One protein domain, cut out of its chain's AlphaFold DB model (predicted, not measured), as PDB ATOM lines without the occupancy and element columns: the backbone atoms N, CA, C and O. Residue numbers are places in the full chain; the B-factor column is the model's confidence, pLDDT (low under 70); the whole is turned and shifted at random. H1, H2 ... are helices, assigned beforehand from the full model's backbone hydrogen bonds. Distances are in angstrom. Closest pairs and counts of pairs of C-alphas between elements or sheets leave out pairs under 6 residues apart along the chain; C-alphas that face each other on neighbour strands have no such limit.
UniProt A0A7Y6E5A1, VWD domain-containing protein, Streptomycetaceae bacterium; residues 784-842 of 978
ATOM      1  N   ASP A 784      28.364  13.728  -5.203       77.06
ATOM      2  CA  ASP A 784      29.136  13.556  -6.443       77.06
ATOM      3  C   ASP A 784      29.196  12.070  -6.806       77.06
ATOM      4  O   ASP A 784      29.705  11.244  -6.038       77.06
ATOM      5  N   SER A 785      28.704  11.739  -8.000       72.62
ATOM      6  CA  SER A 785      28.661  10.373  -8.521       72.62
ATOM      7  C   SER A 785      30.054   9.749  -8.587       72.62
ATOM      8  O   SER A 785      30.193   8.531  -8.464       72.62
ATOM      9  N   LYS A 786      31.112  10.549  -8.751       76.50
ATOM     10  CA  LYS A 786      32.497  10.072  -8.877       76.50
ATOM     11  C   LYS A 786      33.090   9.593  -7.560       76.50
ATOM     12  O   LYS A 786      34.026   8.797  -7.579       76.50
ATOM     13  N   THR A 787      32.579  10.084  -6.434       79.19
ATOM     14  CA  THR A 787      33.139   9.812  -5.100       79.19
ATOM     15  C   THR A 787      32.193   9.024  -4.195       79.19
ATOM     16  O   THR A 787      32.576   8.658  -3.084       79.19
ATOM     17  N   VAL A 788      30.984   8.709  -4.673       80.81
ATOM     18  CA  VAL A 788      29.983   7.956  -3.913       80.81
ATOM     19  C   VAL A 788      30.432   6.516  -3.623       80.81
ATOM     20  O   VAL A 788      30.979   5.809  -4.477       80.81
ATOM     21  N   SER A 789      30.188   6.052  -2.397       81.31
ATOM     22  CA  SER A 789      30.414   4.656  -2.008       81.31
ATOM     23  C   SER A 789      29.471   3.718  -2.764       81.31
ATOM     24  O   SER A 789      28.299   4.031  -2.922       81.31
ATOM     25  N   GLY A 790      29.953   2.549  -3.200       75.38
ATOM     26  CA  GLY A 790      29.118   1.580  -3.928       75.38
ATOM     27  C   GLY A 790      28.935   1.878  -5.424       75.38
ATOM     28  O   GLY A 790      28.209   1.148  -6.097       75.38
ATOM     29  N   ARG A 791      29.642   2.881  -5.971       86.38
ATOM     30  CA  ARG A 791      29.586   3.293  -7.386       86.38
ATOM     31  C   ARG A 791      29.603   2.134  -8.388       86.38
ATOM     32  O   ARG A 791      28.778   2.115  -9.287       86.38
ATOM     33  N   ALA A 792      30.529   1.180  -8.258       75.25
ATOM     34  CA  ALA A 792      30.671   0.095  -9.236       75.25
ATOM     35  C   ALA A 792      29.432  -0.820  -9.299       75.25
ATOM     36  O   ALA A 792      29.034  -1.255 -10.376       75.25
ATOM     37  N   GLN A 793      28.805  -1.081  -8.149       66.56
ATOM     38  CA  GLN A 793      27.561  -1.846  -8.078       66.56
ATOM     39  C   GLN A 793      26.398  -1.041  -8.667       66.56
ATOM     40  O   GLN A 793      25.645  -1.570  -9.478       66.56
ATOM     41  N   ALA A 794      26.298   0.243  -8.316       66.88
ATOM     42  CA  ALA A 794      25.292   1.147  -8.865       66.88
ATOM     43  C   ALA A 794      25.404   1.279 -10.394       66.88
ATOM     44  O   ALA A 794      24.407   1.185 -11.103       66.88
ATOM     45  N   GLU A 795      26.623   1.401 -10.923       81.31
ATOM     46  CA  GLU A 795      26.889   1.445 -12.363       81.31
ATOM     47  C   GLU A 795      26.459   0.154 -13.064       81.31
ATOM     48  O   GLU A 795      25.826   0.217 -14.117       81.31
ATOM     49  N   ALA A 796      26.739  -1.010 -12.472       65.50
ATOM     50  CA  ALA A 796      26.270  -2.284 -13.006       65.50
ATOM     51  C   ALA A 796      24.733  -2.346 -13.055       65.50
ATOM     52  O   ALA A 796      24.176  -2.715 -14.087       65.50
ATOM     53  N   THR A 797      24.045  -1.915 -11.992       67.69
ATOM     54  CA  THR A 797      22.575  -1.836 -11.945       67.69
ATOM     55  C   THR A 797      22.016  -0.885 -13.007       67.69
ATOM     56  O   THR A 797      21.082  -1.241 -13.723       67.69
ATOM     57  N   CYS A 798      22.609   0.299 -13.169       64.62
ATOM     58  CA  CYS A 798      22.196   1.284 -14.170       64.62
ATOM     59  C   CYS A 798      22.387   0.798 -15.607       64.62
ATOM     60  O   CYS A 798      21.503   0.963 -16.451       64.62
ATOM     61  N   ARG A 799      23.522   0.153 -15.892       76.38
ATOM     62  CA  ARG A 799      23.797  -0.425 -17.213       76.38
ATOM     63  C   ARG A 799      22.879  -1.608 -17.512       76.38
ATOM     64  O   ARG A 799      22.380  -1.695 -18.628       76.38
ATOM     65  N   ALA A 800      22.601  -2.457 -16.521       54.72
ATOM     66  CA  ALA A 800      21.645  -3.558 -16.649       54.72
ATOM     67  C   ALA A 800      20.213  -3.060 -16.922       54.72
ATOM     68  O   ALA A 800      19.492  -3.666 -17.706       54.72
ATOM     69  N   ALA A 801      19.820  -1.913 -16.356       54.31
ATOM     70  CA  ALA A 801      18.539  -1.269 -16.659       54.31
ATOM     71  C   ALA A 801      18.470  -0.644 -18.071       54.31
ATOM     72  O   ALA A 801      17.399  -0.217 -18.507       54.31
ATOM     73  N   GLY A 802      19.591  -0.595 -18.801       64.62
ATOM     74  CA  GLY A 802      19.671  -0.067 -20.164       64.62
ATOM     75  C   GLY A 802      19.991   1.425 -20.257       64.62
ATOM     76  O   GLY A 802      19.724   2.028 -21.296       64.62
ATOM     77  N   VAL A 803      20.554   2.036 -19.206       75.19
ATOM     78  CA  VAL A 803      21.045   3.424 -19.259       75.19
ATOM     79  C   VAL A 803      22.377   3.453 -20.012       75.19
ATOM     80  O   VAL A 803      23.385   2.919 -19.544       75.19
ATOM     81  N   THR A 804      22.382   4.055 -21.200       77.31
ATOM     82  CA  THR A 804      23.550   4.107 -22.100       77.31
ATOM     83  C   THR A 804      24.075   5.518 -22.331       77.31
ATOM     84  O   THR A 804      25.247   5.674 -22.668       77.31
ATOM     85  N   ASP A 805      23.249   6.544 -22.126       79.19
ATOM     86  CA  ASP A 805      23.669   7.936 -22.178       79.19
ATOM     87  C   ASP A 805      24.645   8.217 -21.018       79.19
ATOM     88  O   ASP A 805      24.263   8.063 -19.856       79.19
ATOM     89  N   PRO A 806      25.897   8.640 -21.292       77.94
ATOM     90  CA  PRO A 806      26.914   8.787 -20.252       77.94
ATOM     91  C   PRO A 806      26.537   9.770 -19.145       77.94
ATOM     92  O   PRO A 806      26.916   9.576 -17.997       77.94
ATOM     93  N   GLN A 807      25.793  10.824 -19.474       76.94
ATOM     94  CA  GLN A 807      25.390  11.838 -18.506       76.94
ATOM     95  C   GLN A 807      24.185  11.367 -17.673       76.94
ATOM     96  O   GLN A 807      24.164  11.626 -16.477       76.94
ATOM     97  N   LEU A 808      23.220  10.632 -18.253       80.69
ATOM     98  CA  LEU A 808      22.133  10.008 -17.469       80.69
ATOM     99  C   LEU A 808      22.643   8.844 -16.621       80.69
ATOM    100  O   LEU A 808      22.089   8.551 -15.565       80.69
ATOM    101  N   LEU A 809      23.697   8.170 -17.080       83.12
ATOM    102  CA  LEU A 809      24.337   7.103 -16.335       83.12
ATOM    103  C   LEU A 809      24.981   7.633 -15.049       83.12
ATOM    104  O   LEU A 809      24.836   6.996 -14.015       83.12
ATOM    105  N   GLU A 810      25.640   8.793 -15.085       83.12
ATOM    106  CA  GLU A 810      26.202   9.414 -13.876       83.12
ATOM    107  C   GLU A 810      25.121   9.781 -12.849       83.12
ATOM    108  O   GLU A 810      25.292   9.488 -11.666       83.12
ATOM    109  N   SER A 811      23.995  10.333 -13.307       83.62
ATOM    110  CA  SER A 811      22.799  10.571 -12.487       83.62
ATOM    111  C   SER A 811      22.267   9.275 -11.871       83.62
ATOM    112  O   SER A 811      22.146   9.148 -10.660       83.62
ATOM    113  N   CYS A 812      22.061   8.247 -12.699       84.25
ATOM    114  CA  CYS A 812      21.588   6.945 -12.243       84.25
ATOM    115  C   CYS A 812      22.516   6.310 -11.195       84.25
ATOM    116  O   CYS A 812      22.052   5.746 -10.205       84.25
ATOM    117  N   ILE A 813      23.832   6.392 -11.408       86.31
ATOM    118  CA  ILE A 813      24.834   5.874 -10.474       86.31
ATOM    119  C   ILE A 813      24.696   6.557  -9.119       86.31
ATOM    120  O   ILE A 813      24.756   5.875  -8.097       86.31
ATOM    121  N   LEU A 814      24.537   7.882  -9.109       83.31
ATOM    122  CA  LEU A 814      24.376   8.641  -7.879       83.31
ATOM    123  C   LEU A 814      23.109   8.208  -7.134       83.31
ATOM    124  O   LEU A 814      23.195   7.864  -5.954       83.31
ATOM    125  N   ASP A 815      21.984   8.124  -7.844       82.81
ATOM    126  CA  ASP A 815      20.691   7.731  -7.286       82.81
ATOM    127  C   ASP A 815      20.741   6.332  -6.673       82.81
ATOM    128  O   ASP A 815      20.399   6.137  -5.507       82.81
ATOM    129  N   VAL A 816      21.215   5.340  -7.430       83.00
ATOM    130  CA  VAL A 816      21.282   3.949  -6.959       83.00
ATOM    131  C   VAL A 816      22.286   3.808  -5.816       83.00
ATOM    132  O   VAL A 816      22.030   3.063  -4.872       83.00
ATOM    133  N   ALA A 817      23.412   4.524  -5.852       80.38
ATOM    134  CA  ALA A 817      24.424   4.440  -4.801       80.38
ATOM    135  C   ALA A 817      23.979   5.089  -3.482       80.38
ATOM    136  O   ALA A 817      24.306   4.574  -2.413       80.38
ATOM    137  N   LEU A 818      23.241   6.203  -3.535       77.44
ATOM    138  CA  LEU A 818      22.772   6.909  -2.338       77.44
ATOM    139  C   LEU A 818      21.493   6.313  -1.750       77.44
ATOM    140  O   LEU A 818      21.284   6.403  -0.539       77.44
ATOM    141  N   THR A 819      20.647   5.714  -2.585       72.56
ATOM    142  CA  THR A 819      19.354   5.166  -2.151       72.56
ATOM    143  C   THR A 819      19.388   3.655  -1.937       72.56
ATOM    144  O   THR A 819      18.657   3.150  -1.093       72.56
ATOM    145  N   GLY A 820      20.240   2.925  -2.665       71.25
ATOM    146  CA  GLY A 820      20.275   1.460  -2.671       71.25
ATOM    147  C   GLY A 820      19.136   0.805  -3.463       71.25
ATOM    148  O   GLY A 820      18.950  -0.407  -3.358       71.25
ATOM    149  N   HIS A 821      18.369   1.578  -4.239       75.62
ATOM    150  CA  HIS A 821      17.127   1.138  -4.879       75.62
ATOM    151  C   HIS A 821      17.249   1.112  -6.411       75.62
ATOM    152  O   HIS A 821      17.634   2.100  -7.037       75.62
ATOM    153  N   SER A 822      16.920  -0.022  -7.040       75.56
ATOM    154  CA  SER A 822      17.073  -0.228  -8.490       75.56
ATOM    155  C   SER A 822      15.970   0.440  -9.318       75.56
ATOM    156  O   SER A 822      16.124   0.638 -10.523       75.56
ATOM    157  N   GLU A 823      14.876   0.854  -8.684       76.50
ATOM    158  CA  GLU A 823      13.775   1.592  -9.301       76.50
ATOM    159  C   GLU A 823      14.253   2.922  -9.903       76.50
ATOM    160  O   GLU A 823      13.764   3.327 -10.959       76.50
ATOM    161  N   PHE A 824      15.268   3.558  -9.306       76.06
ATOM    162  CA  PHE A 824      15.911   4.746  -9.876       76.06
ATOM    163  C   PHE A 824      16.624   4.446 -11.204       76.06
ATOM    164  O   PHE A 824      16.579   5.265 -12.124       76.06
ATOM    165  N   ALA A 825      17.185   3.241 -11.371       73.56
ATOM    166  CA  ALA A 825      17.788   2.821 -12.635       73.56
ATOM    167  C   ALA A 825      16.750   2.598 -13.741       73.56
ATOM    168  O   ALA A 825      16.959   3.001 -14.887       73.56
ATOM    169  N   GLN A 826      15.595   2.025 -13.398       76.88
ATOM    170  CA  GLN A 826      14.475   1.882 -14.333       76.88
ATOM    171  C   GLN A 826      13.924   3.253 -14.752       76.88
ATOM    172  O   GLN A 826      13.638   3.481 -15.931       76.88
ATOM    173  N   ALA A 827      13.828   4.187 -13.801       70.19
ATOM    174  CA  ALA A 827      13.391   5.553 -14.053       70.19
ATOM    175  C   ALA A 827      14.367   6.311 -14.972       70.19
ATOM    176  O   ALA A 827      13.928   6.935 -15.939       70.19
ATOM    177  N   ALA A 828      15.679   6.177 -14.759       75.44
ATOM    178  CA  ALA A 828      16.703   6.752 -15.633       75.44
ATOM    179  C   ALA A 828      16.648   6.170 -17.061       75.44
ATOM    180  O   ALA A 828      16.704   6.911 -18.044       75.44
ATOM    181  N   ALA A 829      16.436   4.858 -17.207       72.38
ATOM    182  CA  ALA A 829      16.277   4.228 -18.519       72.38
ATOM    183  C   ALA A 829      15.004   4.707 -19.246       72.38
ATOM    184  O   ALA A 829      15.010   4.935 -20.460       72.38
ATOM    185  N   ALA A 830      13.906   4.910 -18.514       70.38
ATOM    186  CA  ALA A 830      12.690   5.510 -19.056       70.38
ATOM    187  C   ALA A 830      12.886   6.992 -19.431       70.38
ATOM    188  O   ALA A 830      12.271   7.467 -20.385       70.38
ATOM    189  N   GLN A 831      13.736   7.727 -18.706       79.12
ATOM    190  CA  GLN A 831      14.087   9.120 -19.011       79.12
ATOM    191  C   GLN A 831      14.837   9.210 -20.332       79.12
ATOM    192  O   GLN A 831      14.475  10.010 -21.192       79.12
ATOM    193  N   GLN A 832      15.826   8.337 -20.521       82.38
ATOM    194  CA  GLN A 832      16.589   8.258 -21.759       82.38
ATOM    195  C   GLN A 832      15.675   8.032 -22.967       82.38
ATOM    196  O   GLN A 832      15.696   8.813 -23.912       82.38
ATOM    197  N   LYS A 833      14.793   7.028 -22.893       69.94
ATOM    198  CA  LYS A 833      13.847   6.706 -23.976       69.94
ATOM    199  C   LYS A 833      12.928   7.876 -24.330       69.94
ATOM    200  O   LYS A 833      12.637   8.092 -25.509       69.94
ATOM    201  N   PHE A 834      12.468   8.624 -23.325       69.44
ATOM    202  CA  PHE A 834      11.645   9.813 -23.533       69.44
ATOM    203  C   PHE A 834      12.420  10.909 -24.281       69.44
ATOM    204  O   PHE A 834      11.940  11.421 -25.293       69.44
ATOM    205  N   LEU A 835      13.633  11.230 -23.824       69.25
ATOM    206  CA  LEU A 835      14.463  12.286 -24.407       69.25
ATOM    207  C   LEU A 835      14.928  11.940 -25.828       69.25
ATOM    208  O   LEU A 835      14.857  12.794 -26.712       69.25
ATOM    209  N   ASP A 836      15.326  10.690 -26.074       66.12
ATOM    210  CA  ASP A 836      15.711  10.199 -27.406       66.12
ATOM    211  C   ASP A 836      14.565  10.355 -28.413       66.12
ATOM    212  O   ASP A 836      14.771  10.744 -29.563       66.12
ATOM    213  N   SER A 837      13.337  10.102 -27.957       56.56
ATOM    214  CA  SER A 837      12.131  10.242 -28.772       56.56
ATOM    215  C   SER A 837      11.771  11.707 -29.044       56.56
ATOM    216  O   SER A 837      11.301  12.028 -30.134       56.56
ATOM    217  N   ALA A 838      11.986  12.604 -28.077       57.03
ATOM    218  CA  ALA A 838      11.669  14.025 -28.218       57.03
ATOM    219  C   ALA A 838      12.660  14.780 -29.120       57.03
ATOM    220  O   ALA A 838      12.264  15.625 -29.917       57.03
ATOM    221  N   ARG A 839      13.950  14.435 -29.068       58.66
ATOM    222  CA  ARG A 839      15.015  15.115 -29.831       58.66
ATOM    223  C   ARG A 839      14.898  14.977 -31.350       58.66
ATOM    224  O   ARG A 839      15.666  15.607 -32.070       58.66
ATOM    225  N   GLY A 840      14.016  14.112 -31.859       44.38
ATOM    226  CA  GLY A 840      13.951  13.792 -33.289       44.38
ATOM    227  C   GLY A 840      15.265  13.228 -33.846       44.38
ATOM    228  O   GLY A 840      15.398  13.048 -35.056       44.38
ATOM    229  N   THR A 841      16.239  12.938 -32.980       30.08
ATOM    230  CA  THR A 841      17.486  12.281 -33.319       30.08
ATOM    231  C   THR A 841      17.152  10.851 -33.701       30.08
ATOM    232  O   THR A 841      17.008   9.978 -32.847       30.08
ATOM    233  N   THR A 842      17.081  10.582 -35.005       28.67
ATOM    234  CA  THR A 842      17.591   9.308 -35.512       28.67
ATOM    235  C   THR A 842      19.000   9.181 -34.963       28.67
ATOM    236  O   THR A 842      19.886   9.920 -35.386       28.67
TER     237      THR A 842
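AT A GLANCE: This is residues 784 to 842 of the 978 residues of the protein "VWD domain-containing protein" of Streptomycetaceae bacterium (UniProt A0A7Y6E5A1). A helical hairpin, H2 and H3 folded back on each other, has a short helix, H1, packed across it; residues 837 to 842, at the far end of H3 and beyond, stick out. The 59 printed residues hold three named helices, H1, H2, H3 along the chain, and no named strand: all helix. The whole is compact, radius of gyration of the C-alphas 11.3 A, but elongated, 37 by 19 by 14 A.

HOW THE PARTS SIT: H3, residues 823 to 838, touches H2, residues 806 to 819, closest at the C-alphas of Ala 825 and Cys 812, 5.6 A; this helical hairpin has a shallow tilt of 23 degrees, opposite ways. H1, residues 791 to 800, touches H2 at a steep tilt of 62 degrees, closest at C-alphas 794 and 813, 5.0 A. H3 touches H1 with residues 825 to 829 alone, closest at C-alphas 825 and 798, 4.9 A. In H1, H2 and H3 every O i to N i+4 pair is within hydrogen-bond range.

IN THESE COORDINATES: H3 is 22.7 A long, ending at C-alpha 838 (11.669, 14.025, -28.218); H2 is 19.9 A; H1 is 14.0 A, from C-alpha 791 (29.586, 3.293, -7.386).

THE WHOLE: The C-alphas of Ser 789 and Gly 840, the two farthest apart, are 36.5 A apart. The printed part has no cut, and both links are tight. Mean pLDDT of the printed part is 72.2; residues 833 to 842 are among those under 70.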